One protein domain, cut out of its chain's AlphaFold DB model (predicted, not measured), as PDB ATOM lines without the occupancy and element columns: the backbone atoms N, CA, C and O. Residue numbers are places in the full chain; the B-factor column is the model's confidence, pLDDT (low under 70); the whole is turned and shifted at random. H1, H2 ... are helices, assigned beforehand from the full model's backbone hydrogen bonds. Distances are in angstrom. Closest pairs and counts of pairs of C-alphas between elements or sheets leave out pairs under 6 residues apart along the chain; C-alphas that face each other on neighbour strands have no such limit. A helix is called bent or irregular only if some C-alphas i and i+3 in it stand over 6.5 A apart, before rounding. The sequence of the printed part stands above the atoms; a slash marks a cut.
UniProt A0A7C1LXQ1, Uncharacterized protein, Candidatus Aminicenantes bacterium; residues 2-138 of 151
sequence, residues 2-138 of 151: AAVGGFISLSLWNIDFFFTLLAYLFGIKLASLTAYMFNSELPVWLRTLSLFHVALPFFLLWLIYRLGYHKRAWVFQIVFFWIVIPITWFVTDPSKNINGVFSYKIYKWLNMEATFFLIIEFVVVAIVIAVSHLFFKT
ATOM      1  N   ALA A   2     -49.067  -2.552  23.146       75.94
ATOM      2  CA  ALA A   2     -48.969  -3.971  22.757       75.94
ATOM      3  C   ALA A   2     -47.827  -4.335  21.780       75.94
ATOM      4  O   ALA A   2     -47.118  -5.311  22.003       75.94
ATOM      5  N   ALA A   3     -47.587  -3.525  20.741       82.31
ATOM      6  CA  ALA A   3     -46.526  -3.796  19.768       82.31
ATOM      7  C   ALA A   3     -45.120  -3.894  20.389       82.31
ATOM      8  O   ALA A   3     -44.352  -4.768  20.010       82.31
ATOM      9  N   VAL A   4     -44.785  -3.044  21.368       85.25
ATOM     10  CA  VAL A   4     -43.440  -3.043  21.974       85.25
ATOM     11  C   VAL A   4     -43.233  -4.203  22.949       85.25
ATOM     12  O   VAL A   4     -42.100  -4.588  23.191       85.25
ATOM     13  N   GLY A   5     -44.316  -4.743  23.511       84.19
ATOM     14  CA  GLY A   5     -44.255  -5.892  24.414       84.19
ATOM     15  C   GLY A   5     -44.306  -7.232  23.694       84.19
ATOM     16  O   GLY A   5     -43.662  -8.176  24.126       84.19
ATOM     17  N   GLY A   6     -45.071  -7.319  22.604       88.44
ATOM     18  CA  GLY A   6     -45.375  -8.597  21.964       88.44
ATOM     19  C   GLY A   6     -44.634  -8.877  20.660       88.44
ATOM     20  O   GLY A   6     -44.528 -10.037  20.290       88.44
ATOM     21  N   PHE A   7     -44.140  -7.868  19.933       92.69
ATOM     22  CA  PHE A   7     -43.694  -8.073  18.548       92.69
ATOM     23  C   PHE A   7     -42.547  -9.080  18.406       92.69
ATOM     24  O   PHE A   7     -42.638  -9.980  17.571       92.69
ATOM     25  N   ILE A   8     -41.494  -8.959  19.219       92.19
ATOM     26  CA  ILE A   8     -40.362  -9.896  19.175       92.19
ATOM     27  C   ILE A   8     -40.829 -11.305  19.540       92.19
ATOM     28  O   ILE A   8     -40.581 -12.233  18.778       92.19
ATOM     29  N   SER A   9     -41.565 -11.467  20.642       91.00
ATOM     30  CA  SER A   9     -42.051 -12.779  21.088       91.00
ATOM     31  C   SER A   9     -42.974 -13.440  20.062       91.00
ATOM     32  O   SER A   9     -42.816 -14.619  19.763       91.00
ATOM     33  N   LEU A  10     -43.889 -12.674  19.458       94.31
ATOM     34  CA  LEU A  10     -44.747 -13.140  18.366       94.31
ATOM     35  C   LEU A  10     -43.921 -13.551  17.142       94.31
ATOM     36  O   LEU A  10     -44.218 -14.561  16.512       94.31
ATOM     37  N   SER A  11     -42.870 -12.800  16.812       94.88
ATOM     38  CA  SER A  11     -41.989 -13.128  15.685       94.88
ATOM     39  C   SER A  11     -41.193 -14.409  15.947       94.88
ATOM     40  O   SER A  11     -41.132 -15.271  15.076       94.88
ATOM     41  N   LEU A  12     -40.651 -14.580  17.156       94.62
ATOM     42  CA  LEU A  12     -39.958 -15.803  17.569       94.62
ATOM     43  C   LEU A  12     -40.892 -17.015  17.559       94.62
ATOM     44  O   LEU A  12     -40.508 -18.073  17.069       94.62
ATOM     45  N   TRP A  13     -42.131 -16.845  18.025       96.25
ATOM     46  CA  TRP A  13     -43.155 -17.885  17.940       96.25
ATOM     47  C   TRP A  13     -43.424 -18.297  16.490       96.25
ATOM     48  O   TRP A  13     -43.518 -19.485  16.208       96.25
ATOM     49  N   ASN A  14     -43.508 -17.343  15.555       97.56
ATOM     50  CA  ASN A  14     -43.700 -17.646  14.131       97.56
ATOM     51  C   ASN A  14     -42.525 -18.427  13.548       97.56
ATOM     52  O   ASN A  14     -42.737 -19.407  12.840       97.56
ATOM     53  N   ILE A  15     -41.297 -17.998  13.850       96.81
ATOM     54  CA  ILE A  15     -40.086 -18.695  13.413       96.81
ATOM     55  C   ILE A  15     -40.133 -20.149  13.905       96.81
ATOM     56  O   ILE A  15     -40.058 -21.068  13.093       96.81
ATOM     57  N   ASP A  16     -40.348 -20.357  15.206       96.94
ATOM     58  CA  ASP A  16     -40.464 -21.690  15.805       96.94
ATOM     59  C   ASP A  16     -41.604 -22.515  15.182       96.94
ATOM     60  O   ASP A  16     -41.403 -23.683  14.847       96.94
ATOM     61  N   PHE A  17     -42.769 -21.903  14.940       97.06
ATOM     62  CA  PHE A  17     -43.925 -22.546  14.312       97.06
ATOM     63  C   PHE A  17     -43.622 -23.063  12.911       97.06
ATOM     64  O   PHE A  17     -43.885 -24.229  12.628       97.06
ATOM     65  N   PHE A  18     -43.061 -22.232  12.031       97.19
ATOM     66  CA  PHE A  18     -42.791 -22.641  10.652       97.19
ATOM     67  C   PHE A  18     -41.662 -23.673  10.565       97.19
ATOM     68  O   PHE A  18     -41.762 -24.603   9.765       97.19
ATOM     69  N   PHE A  19     -40.637 -23.579  11.420       96.94
ATOM     70  CA  PHE A  19     -39.618 -24.628  11.529       96.94
ATOM     71  C   PHE A  19     -40.206 -25.949  12.038       96.94
ATOM     72  O   PHE A  19     -39.928 -27.006  11.471       96.94
ATOM     73  N   THR A  20     -41.058 -25.898  13.064       96.06
ATOM     74  CA  THR A  20     -41.725 -27.088  13.615       96.06
ATOM     75  C   THR A  20     -42.692 -27.701  12.605       96.06
ATOM     76  O   THR A  20     -42.713 -28.918  12.451       96.06
ATOM     77  N   LEU A  21     -43.447 -26.876  11.875       96.19
ATOM     78  CA  LEU A  21     -44.328 -27.311  10.792       96.19
ATOM     79  C   LEU A  21     -43.540 -28.053   9.715       96.19
ATOM     80  O   LEU A  21     -43.926 -29.151   9.328       96.19
ATOM     81  N   LEU A  22     -42.429 -27.473   9.259       96.94
ATOM     82  CA  LEU A  22     -41.580 -28.093   8.249       96.94
ATOM     83  C   LEU A  22     -41.063 -29.451   8.733       96.94
ATOM     84  O   LEU A  22     -41.230 -30.448   8.040       96.94
ATOM     85  N   ALA A  23     -40.511 -29.512   9.945       95.75
ATOM     86  CA  ALA A  23     -40.036 -30.758  10.542       95.75
ATOM     87  C   ALA A  23     -41.149 -31.812  10.663       95.75
ATOM     88  O   ALA A  23     -40.942 -32.968  10.293       95.75
ATOM     89  N   TYR A  24     -42.341 -31.405  11.103       94.69
ATOM     90  CA  TYR A  24     -43.504 -32.279  11.225       94.69
ATOM     91  C   TYR A  24     -43.921 -32.880   9.875       94.69
ATOM     92  O   TYR A  24     -44.203 -34.075   9.805       94.69
ATOM     93  N   LEU A  25     -43.896 -32.090   8.794       95.44
ATOM     94  CA  LEU A  25     -44.183 -32.567   7.432       95.44
ATOM     95  C   LEU A  25     -43.169 -33.613   6.938       95.44
ATOM     96  O   LEU A  25     -43.526 -34.465   6.130       95.44
ATOM     97  N   PHE A  26     -41.940 -33.592   7.457       96.38
ATOM     98  CA  PHE A  26     -40.914 -34.614   7.210       96.38
ATOM     99  C   PHE A  26     -40.918 -35.757   8.241       96.38
ATOM    100  O   PHE A  26     -40.012 -36.589   8.244       96.38
ATOM    101  N   GLY A  27     -41.909 -35.814   9.136       93.75
ATOM    102  CA  GLY A  27     -42.006 -36.841  10.180       93.75
ATOM    103  C   GLY A  27     -41.007 -36.676  11.333       93.75
ATOM    104  O   GLY A  27     -40.864 -37.581  12.157       93.75
ATOM    105  N   ILE A  28     -40.324 -35.533  11.429       93.94
ATOM    106  CA  ILE A  28     -39.347 -35.235  12.479       93.94
ATOM    107  C   ILE A  28     -40.072 -34.612  13.674       93.94
ATOM    108  O   ILE A  28     -40.744 -33.586  13.561       93.94
ATOM    109  N   LYS A  29     -39.895 -35.206  14.856       88.75
ATOM    110  CA  LYS A  29     -40.405 -34.648  16.114       88.75
ATOM    111  C   LYS A  29     -39.362 -33.720  16.729       88.75
ATOM    112  O   LYS A  29     -38.331 -34.183  17.208       88.75
ATOM    113  N   LEU A  30     -39.648 -32.419  16.742       87.75
ATOM    114  CA  LEU A  30     -38.826 -31.417  17.419       87.75
ATOM    115  C   LEU A  30     -39.400 -31.075  18.796       87.75
ATOM    116  O   LEU A  30     -40.604 -30.868  18.950       87.75
ATOM    117  N   ALA A  31     -38.522 -30.967  19.790       85.88
ATOM    118  CA  ALA A  31     -38.851 -30.282  21.030       85.88
ATOM    119  C   ALA A  31     -38.826 -28.771  20.755       85.88
ATOM    120  O   ALA A  31     -37.755 -28.193  20.588       85.88
ATOM    121  N   SER A  32     -40.002 -28.148  20.666       89.88
ATOM    122  CA  SER A  32     -40.146 -26.734  20.302       89.88
ATOM    123  C   SER A  32     -41.226 -26.029  21.124       89.88
ATOM    124  O   SER A  32     -42.042 -26.676  21.793       89.88
ATOM    125  N   LEU A  33     -41.244 -24.694  21.078       89.56
ATOM    126  CA  LEU A  33     -42.249 -23.876  21.776       89.56
ATOM    127  C   LEU A  33     -43.657 -24.096  21.209       89.56
ATOM    128  O   LEU A  33     -44.655 -23.941  21.914       89.56
ATOM    129  N   THR A  34     -43.737 -24.473  19.937       95.62
ATOM    130  CA  THR A  34     -44.977 -24.647  19.178       95.62
ATOM    131  C   THR A  34     -45.316 -26.103  18.890       95.62
ATOM    132  O   THR A  34     -46.326 -26.369  18.242       95.62
ATOM    133  N   ALA A  35     -44.564 -27.064  19.437       93.94
ATOM    134  CA  ALA A  35     -44.817 -28.497  19.270       93.94
ATOM    135  C   ALA A  35     -46.254 -28.902  19.651       93.94
ATOM    136  O   ALA A  35     -46.837 -29.799  19.041       93.94
ATOM    137  N   TYR A  36     -46.870 -28.199  20.609       92.94
ATOM    138  CA  TYR A  36     -48.261 -28.432  21.010       92.94
ATOM    139  C   TYR A  36     -49.272 -28.213  19.866       92.94
ATOM    140  O   TYR A  36     -50.337 -28.829  19.870       92.94
ATOM    141  N   MET A  37     -48.944 -27.402  18.852       95.94
ATOM    142  CA  MET A  37     -49.775 -27.186  17.655       95.94
ATOM    143  C   MET A  37     -49.961 -28.469  16.830       95.94
ATOM    144  O   MET A  37     -50.913 -28.587  16.055       95.94
ATOM    145  N   PHE A  38     -49.093 -29.458  17.037       94.00
ATOM    146  CA  PHE A  38     -49.098 -30.746  16.347       94.00
ATOM    147  C   PHE A  38     -49.469 -31.911  17.275       94.00
ATOM    148  O   PHE A  38     -49.432 -33.065  16.852       94.00
ATOM    149  N   ASN A  39     -49.858 -31.629  18.526       93.00
ATOM    150  CA  ASN A  39     -50.346 -32.648  19.450       93.00
ATOM    151  C   ASN A  39     -51.826 -32.968  19.166       93.00
ATOM    152  O   ASN A  39     -52.690 -32.098  19.292       93.00
ATOM    153  N   SER A  40     -52.117 -34.220  18.808       92.81
ATOM    154  CA  SER A  40     -53.474 -34.715  18.546       92.81
ATOM    155  C   SER A  40     -54.345 -34.839  19.798       92.81
ATOM    156  O   SER A  40     -55.563 -34.874  19.670       92.81
ATOM    157  N   GLU A  41     -53.752 -34.875  20.993       95.75
ATOM    158  CA  GLU A  41     -54.486 -34.892  22.267       95.75
ATOM    159  C   GLU A  41     -55.135 -33.538  22.582       95.75
ATOM    160  O   GLU A  41     -56.071 -33.459  23.376       95.75
ATOM    161  N   LEU A  42     -54.655 -32.454  21.958       94.50
ATOM    162  CA  LEU A  42     -55.219 -31.125  22.148       94.50
ATOM    163  C   LEU A  42     -56.359 -30.858  21.154       94.50
ATOM    164  O   LEU A  42     -56.186 -31.065  19.942       94.50
ATOM    165  N   PRO A  43     -57.498 -30.309  21.626       96.56
ATOM    166  CA  PRO A  43     -58.612 -29.952  20.760       96.56
ATOM    167  C   PRO A  43     -58.171 -29.073  19.588       96.56
ATOM    168  O   PRO A  43     -57.383 -28.140  19.756       96.56
ATOM    169  N   VAL A  44     -58.711 -29.340  18.395       95.69
ATOM    170  CA  VAL A  44     -58.372 -28.579  17.178       95.69
ATOM    171  C   VAL A  44     -58.634 -27.089  17.379       95.69
ATOM    172  O   VAL A  44     -57.766 -26.284  17.063       95.69
ATOM    173  N   TRP A  45     -59.767 -26.719  17.986       95.94
ATOM    174  CA  TRP A  45     -60.117 -25.315  18.219       95.94
ATOM    175  C   TRP A  45     -59.068 -24.573  19.059       95.94
ATOM    176  O   TRP A  45     -58.797 -23.410  18.785       95.94
ATOM    177  N   LEU A  46     -58.440 -25.241  20.035       94.00
ATOM    178  CA  LEU A  46     -57.420 -24.639  20.896       94.00
ATOM    179  C   LEU A  46     -56.152 -24.336  20.093       94.00
ATOM    180  O   LEU A  46     -55.580 -23.255  20.204       94.00
ATOM    181  N   ARG A  47     -55.756 -25.263  19.221       95.06
ATOM    182  CA  ARG A  47     -54.606 -25.095  18.325       95.06
ATOM    183  C   ARG A  47     -54.891 -24.050  17.245       95.06
ATOM    184  O   ARG A  47     -54.048 -23.206  16.971       95.06
ATOM    185  N   THR A  48     -56.093 -24.042  16.675       94.62
ATOM    186  CA  THR A  48     -56.512 -23.028  15.698       94.62
ATOM    187  C   THR A  48     -56.576 -21.639  16.323       94.62
ATOM    188  O   THR A  48     -56.136 -20.683  15.693       94.62
ATOM    189  N   LEU A  49     -57.054 -21.515  17.566       95.62
ATOM    190  CA  LEU A  49     -57.081 -20.238  18.274       95.62
ATOM    191  C   LEU A  49     -55.669 -19.657  18.379       95.62
ATOM    192  O   LEU A  49     -55.473 -18.490  18.059       95.62
ATOM    193  N   SER A  50     -54.667 -20.479  18.693       95.44
ATOM    194  CA  SER A  50     -53.263 -20.056  18.733       95.44
ATOM    195  C   SER A  50     -52.715 -19.510  17.410       95.44
ATOM    196  O   SER A  50     -51.723 -18.784  17.438       95.44
ATOM    197  N   LEU A  51     -53.346 -19.754  16.256       95.38
ATOM    198  CA  LEU A  51     -52.905 -19.172  14.979       95.38
ATOM    199  C   LEU A  51     -53.039 -17.644  14.928       95.38
ATOM    200  O   LEU A  51     -52.467 -17.022  14.030       95.38
ATOM    201  N   PHE A  52     -53.689 -17.007  15.913       95.00
ATOM    202  CA  PHE A  52     -53.624 -15.551  16.064       95.00
ATOM    203  C   PHE A  52     -52.169 -15.046  16.086       95.00
ATOM    204  O   PHE A  52     -51.901 -13.942  15.609       95.00
ATOM    205  N   HIS A  53     -51.221 -15.849  16.594       95.25
ATOM    206  CA  HIS A  53     -49.805 -15.486  16.663       95.25
ATOM    207  C   HIS A  53     -49.211 -15.216  15.279       95.25
ATOM    208  O   HIS A  53     -48.300 -14.400  15.173       95.25
ATOM    209  N   VAL A  54     -49.740 -15.839  14.222       96.19
ATOM    210  CA  VAL A  54     -49.291 -15.603  12.844       96.19
ATOM    211  C   VAL A  54     -49.730 -14.228  12.358       96.19
ATOM    212  O   VAL A  54     -48.924 -13.473  11.826       96.19
ATOM    213  N   ALA A  55     -50.989 -13.857  12.584       95.44
ATOM    214  CA  ALA A  55     -51.546 -12.603  12.077       95.44
ATOM    215  C   ALA A  55     -51.119 -11.369  12.893       95.44
ATOM    216  O   ALA A  55     -50.883 -10.294  12.330       95.44
ATOM    217  N   LEU A  56     -51.007 -11.502  14.220       95.56
ATOM    218  CA  LEU A  56     -50.744 -10.377  15.120       95.56
ATOM    219  C   LEU A  56     -49.479  -9.556  14.812       95.56
ATOM    220  O   LEU A  56     -49.597  -8.331  14.831       95.56
ATOM    221  N   PRO A  57     -48.284 -10.117  14.537       93.56
ATOM    222  CA  PRO A  57     -47.099  -9.294  14.289       93.56
ATOM    223  C   PRO A  57     -47.283  -8.377  13.072       93.56
ATOM    224  O   PRO A  57     -46.943  -7.195  13.142       93.56
ATOM    225  N   PHE A  58     -47.910  -8.867  11.997       94.62
ATOM    226  CA  PHE A  58     -48.226  -8.055  10.817       94.62
ATOM    227  C   PHE A  58     -49.270  -6.986  11.125       94.62
ATOM    228  O   PHE A  58     -49.114  -5.831  10.724       94.62
ATOM    229  N   PHE A  59     -50.304  -7.341  11.889       94.88
ATOM    230  CA  PHE A  59     -51.318  -6.388  12.324       94.88
ATOM    231  C   PHE A  59     -50.719  -5.272  13.195       94.88
ATOM    232  O   PHE A  59     -51.035  -4.097  13.006       94.88
ATOM    233  N   LEU A  60     -49.791  -5.599  14.095       93.25
ATOM    234  CA  LEU A  60     -49.084  -4.625  14.930       93.25
ATOM    235  C   LEU A  60     -48.183  -3.700  14.100       93.25
ATOM    236  O   LEU A  60     -48.178  -2.491  14.343       93.25
ATOM    237  N   LEU A  61     -47.467  -4.231  13.102       93.06
ATOM    238  CA  LEU A  61     -46.692  -3.415  12.160       93.06
ATOM    239  C   LEU A  61     -47.599  -2.482  11.360       93.06
ATOM    240  O   LEU A  61     -47.291  -1.299  11.217       93.06
ATOM    241  N   TRP A  62     -48.736  -2.988  10.885       93.12
ATOM    242  CA  TRP A  62     -49.732  -2.190  10.180       93.12
ATOM    243  C   TRP A  62     -50.288  -1.070  11.066       93.12
ATOM    244  O   TRP A  62     -50.338   0.081  10.633       93.12
ATOM    245  N   LEU A  63     -50.624  -1.351  12.328       92.06
ATOM    246  CA  LEU A  63     -51.069  -0.328  13.279       92.06
ATOM    247  C   LEU A  63     -49.992   0.728  13.532       92.06
ATOM    248  O   LEU A  63     -50.302   1.918  13.526       92.06
ATOM    249  N   ILE A  64     -48.729   0.328  13.701       92.00
ATOM    250  CA  ILE A  64     -47.619   1.282  13.839       92.00
ATOM    251  C   ILE A  64     -47.450   2.113  12.568       92.00
ATOM    252  O   ILE A  64     -47.255   3.323  12.656       92.00
ATOM    253  N   TYR A  65     -47.571   1.503  11.392       89.44
ATOM    254  CA  TYR A  65     -47.510   2.215  10.119       89.44
ATOM    255  C   TYR A  65     -48.642   3.246   9.977       89.44
ATOM    256  O   TYR A  65     -48.417   4.352   9.485       89.44
ATOM    257  N   ARG A  66     -49.860   2.904  10.417       89.94
ATOM    258  CA  ARG A  66     -51.056   3.754  10.296       89.94
ATOM    259  C   ARG A  66     -51.133   4.853  11.352       89.94
ATOM    260  O   ARG A  66     -51.497   5.976  11.016       89.94
ATOM    261  N   LEU A  67     -50.834   4.527  12.607       90.00
ATOM    262  CA  LEU A  67     -51.063   5.389  13.775       90.00
ATOM    263  C   LEU A  67     -49.770   6.016  14.315       90.00
ATOM    264  O   LEU A  67     -49.809   7.014  15.034       90.00
ATOM    265  N   GLY A  68     -48.618   5.463  13.941       90.69
ATOM    266  CA  GLY A  68     -47.313   5.852  14.453       90.69
ATOM    267  C   GLY A  68     -46.956   5.166  15.772       90.69
ATOM    268  O   GLY A  68     -47.799   4.658  16.513       90.69
ATOM    269  N   TYR A  69     -45.661   5.172  16.083       92.50
ATOM    270  CA  TYR A  69     -45.141   4.660  17.344       92.50
ATOM    271  C   TYR A  69     -45.049   5.768  18.404       92.50
ATOM    272  O   TYR A  69     -44.471   6.831  18.170       92.50
ATOM    273  N   HIS A  70     -45.586   5.513  19.600       92.56
ATOM    274  CA  HIS A  70     -45.478   6.437  20.728       92.56
ATOM    275  C   HIS A  70     -44.197   6.178  21.532       92.56
ATOM    276  O   HIS A  70     -44.029   5.101  22.106       92.56
ATOM    277  N   LYS A  71     -43.316   7.182  21.651       90.38
ATOM    278  CA  LYS A  71     -41.979   7.034  22.263       90.38
ATOM    279  C   LYS A  71     -41.982   6.542  23.712       90.38
ATOM    280  O   LYS A  71     -41.006   5.936  24.122       90.38
ATOM    281  N   ARG A  72     -43.052   6.779  24.481       93.81
ATOM    282  CA  ARG A  72     -43.179   6.307  25.879       93.81
ATOM    283  C   ARG A  72     -43.875   4.947  26.021       93.81
ATOM    284  O   ARG A  72     -44.069   4.484  27.135       93.81
ATOM    285  N   ALA A  73     -44.266   4.301  24.918       94.00
ATOM    286  CA  ALA A  73     -45.010   3.039  24.969       94.00
ATOM    287  C   ALA A  73     -44.255   1.911  25.690       94.00
ATOM    288  O   ALA A  73     -44.896   1.044  26.270       94.00
ATOM    289  N   TRP A  74     -42.920   1.924  25.642       95.50
ATOM    290  CA  TRP A  74     -42.068   0.931  26.299       95.50
ATOM    291  C   TRP A  74     -42.104   1.051  27.826       95.50
ATOM    292  O   TRP A  74     -42.262   0.039  28.494       95.50
ATOM    293  N   VAL A  75     -42.078   2.275  28.368       95.50
ATOM    294  CA  VAL A  75     -42.202   2.519  29.816       95.50
ATOM    295  C   VAL A  75     -43.531   1.980  30.329       95.50
ATOM    296  O   VAL A  75     -43.555   1.213  31.284       95.50
ATOM    297  N   PHE A  76     -44.635   2.315  29.651       95.75
ATOM    298  CA  PHE A  76     -45.954   1.808  30.031       95.75
ATOM    299  C   PHE A  76     -46.027   0.281  29.970       95.75
ATOM    300  O   PHE A  76     -46.635  -0.327  30.841       95.75
ATOM    301  N   GLN A  77     -45.382  -0.341  28.981       95.25
ATOM    302  CA  GLN A  77     -45.344  -1.797  28.867       95.25
ATOM    303  C   GLN A  77     -44.532  -2.451  29.997       95.25
ATOM    304  O   GLN A  77     -44.981  -3.459  30.534       95.25
ATOM    305  N   ILE A  78     -43.373  -1.889  30.367       95.19
ATOM    306  CA  ILE A  78     -42.556  -2.393  31.485       95.19
ATOM    307  C   ILE A  78     -43.329  -2.266  32.793       95.19
ATOM    308  O   ILE A  78     -43.457  -3.248  33.511       95.19
ATOM    309  N   VAL A  79     -43.897  -1.089  33.074       95.75
ATOM    310  CA  VAL A  79     -44.682  -0.858  34.296       95.75
ATOM    311  C   VAL A  79     -45.878  -1.803  34.356       95.75
ATOM    312  O   VAL A  79     -46.120  -2.418  35.387       95.75
ATOM    313  N   PHE A  80     -46.596  -1.972  33.244       95.38
ATOM    314  CA  PHE A  80     -47.705  -2.918  33.169       95.38
ATOM    315  C   PHE A  80     -47.251  -4.347  33.492       95.38
ATOM    316  O   PHE A  80     -47.862  -5.008  34.326       95.38
ATOM    317  N   PHE A  81     -46.152  -4.804  32.890       94.62
ATOM    318  CA  PHE A  81     -45.587  -6.126  33.159       94.62
ATOM    319  C   PHE A  81     -45.162  -6.284  34.630       94.62
ATOM    320  O   PHE A  81     -45.528  -7.261  35.276       94.62
ATOM    321  N   TRP A  82     -44.474  -5.286  35.189       94.56
ATOM    322  CA  TRP A  82     -44.034  -5.258  36.589       94.56
ATOM    323  C   TRP A  82     -45.175  -5.203  37.601       94.56
ATOM    324  O   TRP A  82     -44.951  -5.512  38.763       94.56
ATOM    325  N   ILE A  83     -46.388  -4.845  37.187       95.69
ATOM    326  CA  ILE A  83     -47.581  -4.915  38.036       95.69
ATOM    327  C   ILE A  83     -48.273  -6.272  37.870       95.69
ATOM    328  O   ILE A  83     -48.598  -6.932  38.855       95.69
ATOM    329  N   VAL A  84     -48.486  -6.712  36.628       95.19
ATOM    330  CA  VAL A  84     -49.259  -7.927  36.328       95.19
ATOM    331  C   VAL A  84     -48.562  -9.192  36.819       95.19
ATOM    332  O   VAL A  84     -49.236 -10.087  37.331       95.19
ATOM    333  N   ILE A  85     -47.238  -9.285  36.692       93.75
ATOM    334  CA  ILE A  85     -46.495 -10.488  37.089       93.75
ATOM    335  C   ILE A  85     -46.531 -10.722  38.605       93.75
ATOM    336  O   ILE A  85     -46.964 -11.807  38.994       93.75
ATOM    337  N   PRO A  86     -46.208  -9.743  39.478       92.56
ATOM    338  CA  PRO A  86     -46.382  -9.921  40.918       92.56
ATOM    339  C   PRO A  86     -47.818 -10.253  41.298       92.56
ATOM    340  O   PRO A  86     -48.037 -11.182  42.066       92.56
ATOM    341  N   ILE A  87     -48.807  -9.551  40.728       95.56
ATOM    342  CA  ILE A  87     -50.217  -9.851  41.006       95.56
ATOM    343  C   ILE A  87     -50.511 -11.312  40.673       95.56
ATOM    344  O   ILE A  87     -51.060 -12.017  41.509       95.56
ATOM    345  N   THR A  88     -50.097 -11.787  39.496       94.00
ATOM    346  CA  THR A  88     -50.302 -13.185  39.089       94.00
ATOM    347  C   THR A  88     -49.668 -14.151  40.086       94.00
ATOM    348  O   THR A  88     -50.309 -15.123  40.482       94.00
ATOM    349  N   TRP A  89     -48.444 -13.865  40.532       90.25
ATOM    350  CA  TRP A  89     -47.740 -14.685  41.515       90.25
ATOM    351  C   TRP A  89     -48.463 -14.751  42.867       90.25
ATOM    352  O   TRP A  89     -48.529 -15.814  43.473       90.25
ATOM    353  N   PHE A  90     -49.069 -13.652  43.321       92.81
ATOM    354  CA  PHE A  90     -49.794 -13.622  44.594       92.81
ATOM    355  C   PHE A  90     -51.201 -14.231  44.533       92.81
ATOM    356  O   PHE A  90     -51.675 -14.748  45.541       92.81
ATOM    357  N   VAL A  91     -51.897 -14.132  43.394       96.06
ATOM    358  CA  VAL A  91     -53.348 -14.413  43.326       96.06
ATOM    359  C   VAL A  91     -53.722 -15.677  42.554       96.06
ATOM    360  O   VAL A  91     -54.900 -16.029  42.517       96.06
ATOM    361  N   THR A  92     -52.768 -16.350  41.904       94.00
ATOM    362  CA  THR A  92     -53.056 -17.547  41.100       94.00
ATOM    363  C   THR A  92     -52.502 -18.824  41.713       94.00
ATOM    364  O   THR A  92     -51.511 -18.821  42.433       94.00
ATOM    365  N   ASP A  93     -53.175 -19.934  41.412       89.81
ATOM    366  CA  ASP A  93     -52.780 -21.273  41.842       89.81
ATOM    367  C   ASP A  93     -51.448 -21.693  41.176       89.81
ATOM    368  O   ASP A  93     -51.395 -21.769  39.937       89.81
ATOM    369  N   PRO A  94     -50.395 -22.020  41.956       86.81
ATOM    370  CA  PRO A  94     -49.100 -22.439  41.425       86.81
ATOM    371  C   PRO A  94     -49.162 -23.642  40.481       86.81
ATOM    372  O   PRO A  94     -48.367 -23.726  39.544       86.81
ATOM    373  N   SER A  95     -50.124 -24.552  40.672       86.25
ATOM    374  CA  SER A  95     -50.288 -25.743  39.826       86.25
ATOM    375  C   SER A  95     -50.686 -25.403  38.389       86.25
ATOM    376  O   SER A  95     -50.362 -26.143  37.458       86.25
ATOM    377  N   LYS A  96     -51.350 -24.259  38.190       87.94
ATOM    378  CA  LYS A  96     -51.767 -23.767  36.872       87.94
ATOM    379  C   LYS A  96     -50.681 -22.951  36.186       87.94
ATOM    380  O   LYS A  96     -50.746 -22.772  34.973       87.94
ATOM    381  N   ASN A  97     -49.710 -22.458  36.955       87.75
ATOM    382  CA  ASN A  97     -48.567 -21.694  36.473       87.75
ATOM    383  C   ASN A  97     -48.957 -20.566  35.498       87.75
ATOM    384  O   ASN A  97     -48.410 -20.433  34.401       87.75
ATOM    385  N   ILE A  98     -49.966 -19.781  35.885       89.75
ATOM    386  CA  ILE A  98     -50.503 -18.700  35.056       89.75
ATOM    387  C   ILE A  98     -49.393 -17.688  34.754       89.75
ATOM    388  O   ILE A  98     -48.599 -17.351  35.626       89.75
ATOM    389  N   ASN A  99     -49.314 -17.231  33.501       88.06
ATOM    390  CA  ASN A  99     -48.238 -16.374  32.981       88.06
ATOM    391  C   ASN A  99     -46.809 -16.928  33.165       88.06
ATOM    392  O   ASN A  99     -45.856 -16.217  32.880       88.06
ATOM    393  N   GLY A 100     -46.642 -18.186  33.585       85.44
ATOM    394  CA  GLY A 100     -45.331 -18.800  33.780       85.44
ATOM    395  C   GLY A 100     -44.610 -18.409  35.070       85.44
ATOM    396  O   GLY A 100     -43.468 -18.820  35.231       85.44
ATOM    397  N   VAL A 101     -45.253 -17.679  35.990       88.00
ATOM    398  CA  VAL A 101     -44.603 -17.007  37.138       88.00
ATOM    399  C   VAL A 101     -44.013 -17.936  38.208       88.00
ATOM    400  O   VAL A 101     -43.251 -17.479  39.055       88.00
ATOM    401  N   PHE A 102     -44.359 -19.228  38.208       82.94
ATOM    402  CA  PHE A 102     -43.888 -20.185  39.217       82.94
ATOM    403  C   PHE A 102     -42.825 -21.150  38.688       82.94
ATOM    404  O   PHE A 102     -42.006 -21.632  39.467       82.94
ATOM    405  N   SER A 103     -42.824 -21.468  37.388       71.81
ATOM    406  CA  SER A 103     -41.759 -22.274  36.775       71.81
ATOM    407  C   SER A 103     -41.789 -22.248  35.244       71.81
ATOM    408  O   SER A 103     -42.845 -22.222  34.621       71.81
ATOM    409  N   TYR A 104     -40.628 -22.393  34.607       68.25
ATOM    410  CA  TYR A 104     -40.542 -22.849  33.215       68.25
ATOM    411  C   TYR A 104     -39.855 -24.210  33.186       68.25
ATOM    412  O   TYR A 104     -38.975 -24.466  34.011       68.25
ATOM    413  N   LYS A 105     -40.201 -25.074  32.219       66.12
ATOM    414  CA  LYS A 105     -39.622 -26.427  32.121       66.12
ATOM    415  C   LYS A 105     -38.095 -26.392  32.229       66.12
ATOM    416  O   LYS A 105     -37.563 -27.139  33.035       66.12
ATOM    417  N   ILE A 106     -37.426 -25.482  31.511       61.34
ATOM    418  CA  ILE A 106     -35.958 -25.331  31.501       61.34
ATOM    419  C   ILE A 106     -35.352 -25.006  32.880       61.34
ATOM    420  O   ILE A 106     -34.283 -25.506  33.199       61.34
ATOM    421  N   TYR A 107     -36.048 -24.244  33.728       62.88
ATOM    422  CA  TYR A 107     -35.549 -23.844  35.051       62.88
ATOM    423  C   TYR A 107     -35.853 -24.879  36.136       62.88
ATOM    424  O   TYR A 107     -35.107 -24.977  37.108       62.88
ATOM    425  N   LYS A 108     -36.875 -25.725  35.929       65.62
ATOM    426  CA  LYS A 108     -37.085 -26.926  36.749       65.62
ATOM    427  C   LYS A 108     -35.901 -27.893  36.634       65.62
ATOM    428  O   LYS A 108     -35.513 -28.479  37.635       65.62
ATOM    429  N   TRP A 109     -35.288 -28.013  35.451       60.81
ATOM    430  CA  TRP A 109     -34.050 -28.793  35.274       60.81
ATOM    431  C   TRP A 109     -32.850 -28.191  36.014       60.81
ATOM    432  O   TRP A 109     -31.934 -28.918  36.376       60.81
ATOM    433  N   LEU A 110     -32.858 -26.876  36.246       69.44
ATOM    434  CA  LEU A 110     -31.773 -26.147  36.905       69.44
ATOM    435  C   LEU A 110     -31.947 -26.041  38.430       69.44
ATOM    436  O   LEU A 110     -31.119 -25.403  39.073       69.44
ATOM    437  N   ASN A 111     -33.000 -26.636  39.013       70.62
ATOM    438  CA  ASN A 111     -33.343 -26.523  40.440       70.62
ATOM    439  C   ASN A 111     -33.382 -25.067  40.953       70.62
ATOM    440  O   ASN A 111     -32.992 -24.787  42.086       70.62
ATOM    441  N   MET A 112     -33.832 -24.126  40.117       75.25
ATOM    442  CA  MET A 112     -33.922 -22.713  40.493       75.25
ATOM    443  C   MET A 112     -35.149 -22.416  41.357       75.25
ATOM    444  O   MET A 112     -36.249 -22.892  41.076       75.25
ATOM    445  N   GLU A 113     -34.967 -21.562  42.366       80.06
ATOM    446  CA  GLU A 113     -36.058 -21.027  43.181       80.06
ATOM    447  C   GLU A 113     -36.963 -20.094  42.352       80.06
ATOM    448  O   GLU A 113     -36.489 -19.324  41.511       80.06
ATOM    449  N   ALA A 114     -38.276 -20.137  42.601       76.62
ATOM    450  CA  ALA A 114     -39.268 -19.358  41.851       76.62
ATOM    451  C   ALA A 114     -39.028 -17.837  41.926       76.62
ATOM    452  O   ALA A 114     -39.245 -17.120  40.952       76.62
ATOM    453  N   THR A 115     -38.525 -17.339  43.056       79.62
ATOM    454  CA  THR A 115     -38.165 -15.925  43.250       79.62
ATOM    455  C   THR A 115     -37.035 -15.488  42.317       79.62
ATOM    456  O   THR A 115     -37.119 -14.433  41.689       79.62
ATOM    457  N   PHE A 116     -36.004 -16.319  42.154       82.44
ATOM    458  CA  PHE A 116     -34.902 -16.049  41.232       82.44
ATOM    459  C   PHE A 116     -35.370 -16.061  39.773       82.44
ATOM    460  O   PHE A 116     -34.970 -15.208  38.977       82.44
ATOM    461  N   PHE A 117     -36.277 -16.980  39.435       81.12
ATOM    462  CA  PHE A 117     -36.912 -17.024  38.121       81.12
ATOM    463  C   PHE A 117     -37.675 -15.726  37.807       81.12
ATOM    464  O   PHE A 117     -37.473 -15.157  36.735       81.12
ATOM    465  N   LEU A 118     -38.466 -15.206  38.750       86.31
ATOM    466  CA  LEU A 118     -39.185 -13.938  38.574       86.31
ATOM    467  C   LEU A 118     -38.244 -12.761  38.301       86.31
ATOM    468  O   LEU A 118     -38.524 -11.926  37.442       86.31
ATOM    469  N   ILE A 119     -37.107 -12.696  38.999       89.06
ATOM    470  CA  ILE A 119     -36.103 -11.644  38.780       89.06
ATOM    471  C   ILE A 119     -35.543 -11.727  37.357       89.06
ATOM    472  O   ILE A 119     -35.469 -10.707  36.665       89.06
ATOM    473  N   ILE A 120     -35.186 -12.930  36.895       88.00
ATOM    474  CA  ILE A 120     -34.739 -13.143  35.512       88.00
ATOM    475  C   ILE A 120     -35.829 -12.705  34.535       88.00
ATOM    476  O   ILE A 120     -35.532 -12.009  33.566       88.00
ATOM    477  N   GLU A 121     -37.081 -13.069  34.794       87.19
ATOM    478  CA  GLU A 121     -38.210 -12.722  33.935       87.19
ATOM    479  C   GLU A 121     -38.370 -11.201  33.799       87.19
ATOM    480  O   GLU A 121     -38.475 -10.685  32.682       87.19
ATOM    481  N   PHE A 122     -38.275 -10.454  34.905       92.38
ATOM    482  CA  PHE A 122     -38.301  -8.989  34.886       92.38
ATOM    483  C   PHE A 122     -37.199  -8.385  34.024       92.38
ATOM    484  O   PHE A 122     -37.469  -7.458  33.252       92.38
ATOM    485  N   VAL A 123     -35.979  -8.906  34.134       92.75
ATOM    486  CA  VAL A 123     -34.828  -8.411  33.374       92.75
ATOM    487  C   VAL A 123     -34.971  -8.753  31.892       92.75
ATOM    488  O   VAL A 123     -34.857  -7.867  31.043       92.75
ATOM    489  N   VAL A 124     -35.268 -10.010  31.565       90.94
ATOM    490  CA  VAL A 124     -35.396 -10.480  30.178       90.94
ATOM    491  C   VAL A 124     -36.511  -9.729  29.459       90.94
ATOM    492  O   VAL A 124     -36.295  -9.222  28.356       90.94
ATOM    493  N   VAL A 125     -37.683  -9.584  30.078       91.56
ATOM    494  CA  VAL A 125     -38.806  -8.878  29.452       91.56
ATOM    495  C   VAL A 125     -38.510  -7.387  29.289       91.56
ATOM    496  O   VAL A 125     -38.813  -6.825  28.234       91.56
ATOM    497  N   ALA A 126     -37.852  -6.746  30.261       94.44
ATOM    498  CA  ALA A 126     -37.413  -5.358  30.112       94.44
ATOM    499  C   ALA A 126     -36.441  -5.186  28.931       94.44
ATOM    500  O   ALA A 126     -36.595  -4.246  28.147       94.44
ATOM    501  N   ILE A 127     -35.499  -6.119  28.748       94.69
ATOM    502  CA  ILE A 127     -34.573  -6.128  27.605       94.69
ATOM    503  C   ILE A 127     -35.337  -6.306  26.289       94.69
ATOM    504  O   ILE A 127     -35.145  -5.517  25.364       94.69
ATOM    505  N   VAL A 128     -36.243  -7.283  26.193       94.25
ATOM    506  CA  VAL A 128     -37.046  -7.532  24.980       94.25
ATOM    507  C   VAL A 128     -37.875  -6.300  24.602       94.25
ATOM    508  O   VAL A 128     -37.926  -5.909  23.428       94.25
ATOM    509  N   ILE A 129     -38.482  -5.635  25.587       95.06
ATOM    510  CA  ILE A 129     -39.227  -4.391  25.381       95.06
ATOM    511  C   ILE A 129     -38.296  -3.262  24.924       95.06
ATOM    512  O   ILE A 129     -38.635  -2.523  23.996       95.06
ATOM    513  N   ALA A 130     -37.120  -3.121  25.538       94.44
ATOM    514  CA  ALA A 130     -36.147  -2.100  25.163       94.44
ATOM    515  C   ALA A 130     -35.651  -2.298  23.723       94.44
ATOM    516  O   ALA A 130     -35.650  -1.350  22.938       94.44
ATOM    517  N   VAL A 131     -35.321  -3.528  23.324       94.94
ATOM    518  CA  VAL A 131     -34.921  -3.851  21.943       94.94
ATOM    519  C   VAL A 131     -36.060  -3.552  20.966       94.94
ATOM    520  O   VAL A 131     -35.851  -2.877  19.957       94.94
ATOM    521  N   SER A 132     -37.290  -3.951  21.297       93.75
ATOM    522  CA  SER A 132     -38.476  -3.625  20.493       93.75
ATOM    523  C   SER A 132     -38.669  -2.110  20.354       93.75
ATOM    524  O   SER A 132     -39.011  -1.612  19.281       93.75
ATOM    525  N   HIS A 133     -38.424  -1.343  21.419       94.81
ATOM    526  CA  HIS A 133     -38.474   0.118  21.388       94.81
ATOM    527  C   HIS A 133     -37.433   0.702  20.434       94.81
ATOM    528  O   HIS A 133     -37.761   1.587  19.639       94.81
ATOM    529  N   LEU A 134     -36.194   0.206  20.488       93.88
ATOM    530  CA  LEU A 134     -35.119   0.638  19.597       93.88
ATOM    531  C   LEU A 134     -35.446   0.359  18.129       93.88
ATOM    532  O   LEU A 134     -35.136   1.194  17.283       93.88
ATOM    533  N   PHE A 135     -36.116  -0.753  17.835       91.88
ATOM    534  CA  PHE A 135     -36.613  -1.048  16.495       91.88
ATOM    535  C   PHE A 135     -37.703  -0.053  16.074       91.88
ATOM    536  O   PHE A 135     -37.558   0.660  15.080       91.88
ATOM    537  N   PHE A 136     -38.772   0.084  16.862       92.56
ATOM    538  CA  PHE A 136     -39.927   0.897  16.473       92.56
ATOM    539  C   PHE A 136     -39.690   2.406  16.502       92.56
ATOM    540  O   PHE A 136     -40.346   3.134  15.757       92.56
ATOM    541  N   LYS A 137     -38.742   2.915  17.300       91.19
ATOM    542  CA  LYS A 137     -38.418   4.354  17.304       91.19
ATOM    543  C   LYS A 137     -37.845   4.841  15.968       91.19
ATOM    544  O   LYS A 137     -37.853   6.046  15.726       91.19
ATOM    545  N   THR A 138     -37.350   3.933  15.120       88.00
ATOM    546  CA  THR A 138     -36.839   4.260  13.776       88.00
ATOM    547  C   THR A 138     -37.958   4.566  12.777       88.00
ATOM    548  O   THR A 138     -37.723   5.225  11.763       88.00
TER     549      THR A 138
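Overview. This is residues 2 to 138 of the 151 residues of an uncharacterized protein of Candidatus Aminicenantes bacterium (UniProt A0A7C1LXQ1). Two arms of helices meet at a corner and make an L: H1 with H4 partly along it forms one arm, and H5 and H7, side by side and opposite ways, form the other. The corner is where the start of H1 meets the first residues of H5 and the last part of H7; short H2 and H3 lie toward the far end of H1, and short H6 near the far end of the H5 and H7 arm. The 137 printed residues hold seven named helices, H1 to H7 in chain order, and no named strand, which is the class all helix. The whole is only just compact, close to loose, with a radius of gyration of the C-alphas of 16.8 A and spans of 45 by 39 by 25 A.

Arrangement. H1, residues 2 to 25, is the hub, touching four helices. It has a kink of 29 degrees near residue 9 and is irregular, with C-alphas 5 and 8 7.7 A apart. With residues 17 to 24 alone it only just touches H2, residues 35 to 38, with 3 pairs of C-alphas within 8 A, the closest those of Thr 20 and Ala 35 at 6.6 A. H3, residues 44 to 50, is close to H2 but not clearly touching; the closest C-alphas are those of Met 37 and Arg 47, 5.3 A apart. H3 and H4, residues 52 to 67, meet only through their link. H4 is irregular, but only just: C-alphas 54 and 57 are 6.8 A apart. H1 and H4 touch, closest at the C-alphas of Ala 3 and Leu 60, 5.5 A, and run opposite ways at 36 degrees, only just a steep tilt. H5, residues 73 to 91, touches H1 with residues 73 to 77 alone, closest at the C-alphas of Trp 74 and Val 4, 6.0 A; at 72 degrees they are only just about perpendicular. H6, residues 105 to 108, is close to H7, residues 114 to 136, but not clearly touching, with the C-alphas of Tyr 107 and Phe 117 closest at 7.6 A. H7 touches H1, whose residues 4 to 8 alone take part, closest at the C-alphas of Ser 132 and Val 4, 5.2 A, about perpendicular at 80 degrees. H5 touches H7 with residues 74 to 82 alone, closest at the C-alphas of Ile 78 and Ala 126, 6.1 A, opposite ways at a shallow tilt of 20 degrees. Every O i to N i+4 pair is within hydrogen-bond range in H3 and H7, against 18 of 20 in H1, 10 of 12 in H4 and 14 of 15 in H5; H2 and H6 are too short for such a pair.

Along the chain. H1 begins at C-alpha 2 (-48.969, -3.971, 22.757) and is 32.8 A long. H4 is 21.2 A long and H5 26.7 A. H7 is 32.5 A long and ends at C-alpha 136 (-39.927, 0.897, 16.473).

Size, cuts and confidence. The C-alphas farthest apart, those of Arg 66 and Asn 111, are 46.3 A apart. The printed part has no cut. The link from H5 to H6, residues 92 to 104, is long. Residues 40 to 45, of which 44 and 45 belong to H3, stand free. Mean pLDDT of the printed part is 90.4; residues 104 to 110 are under 70.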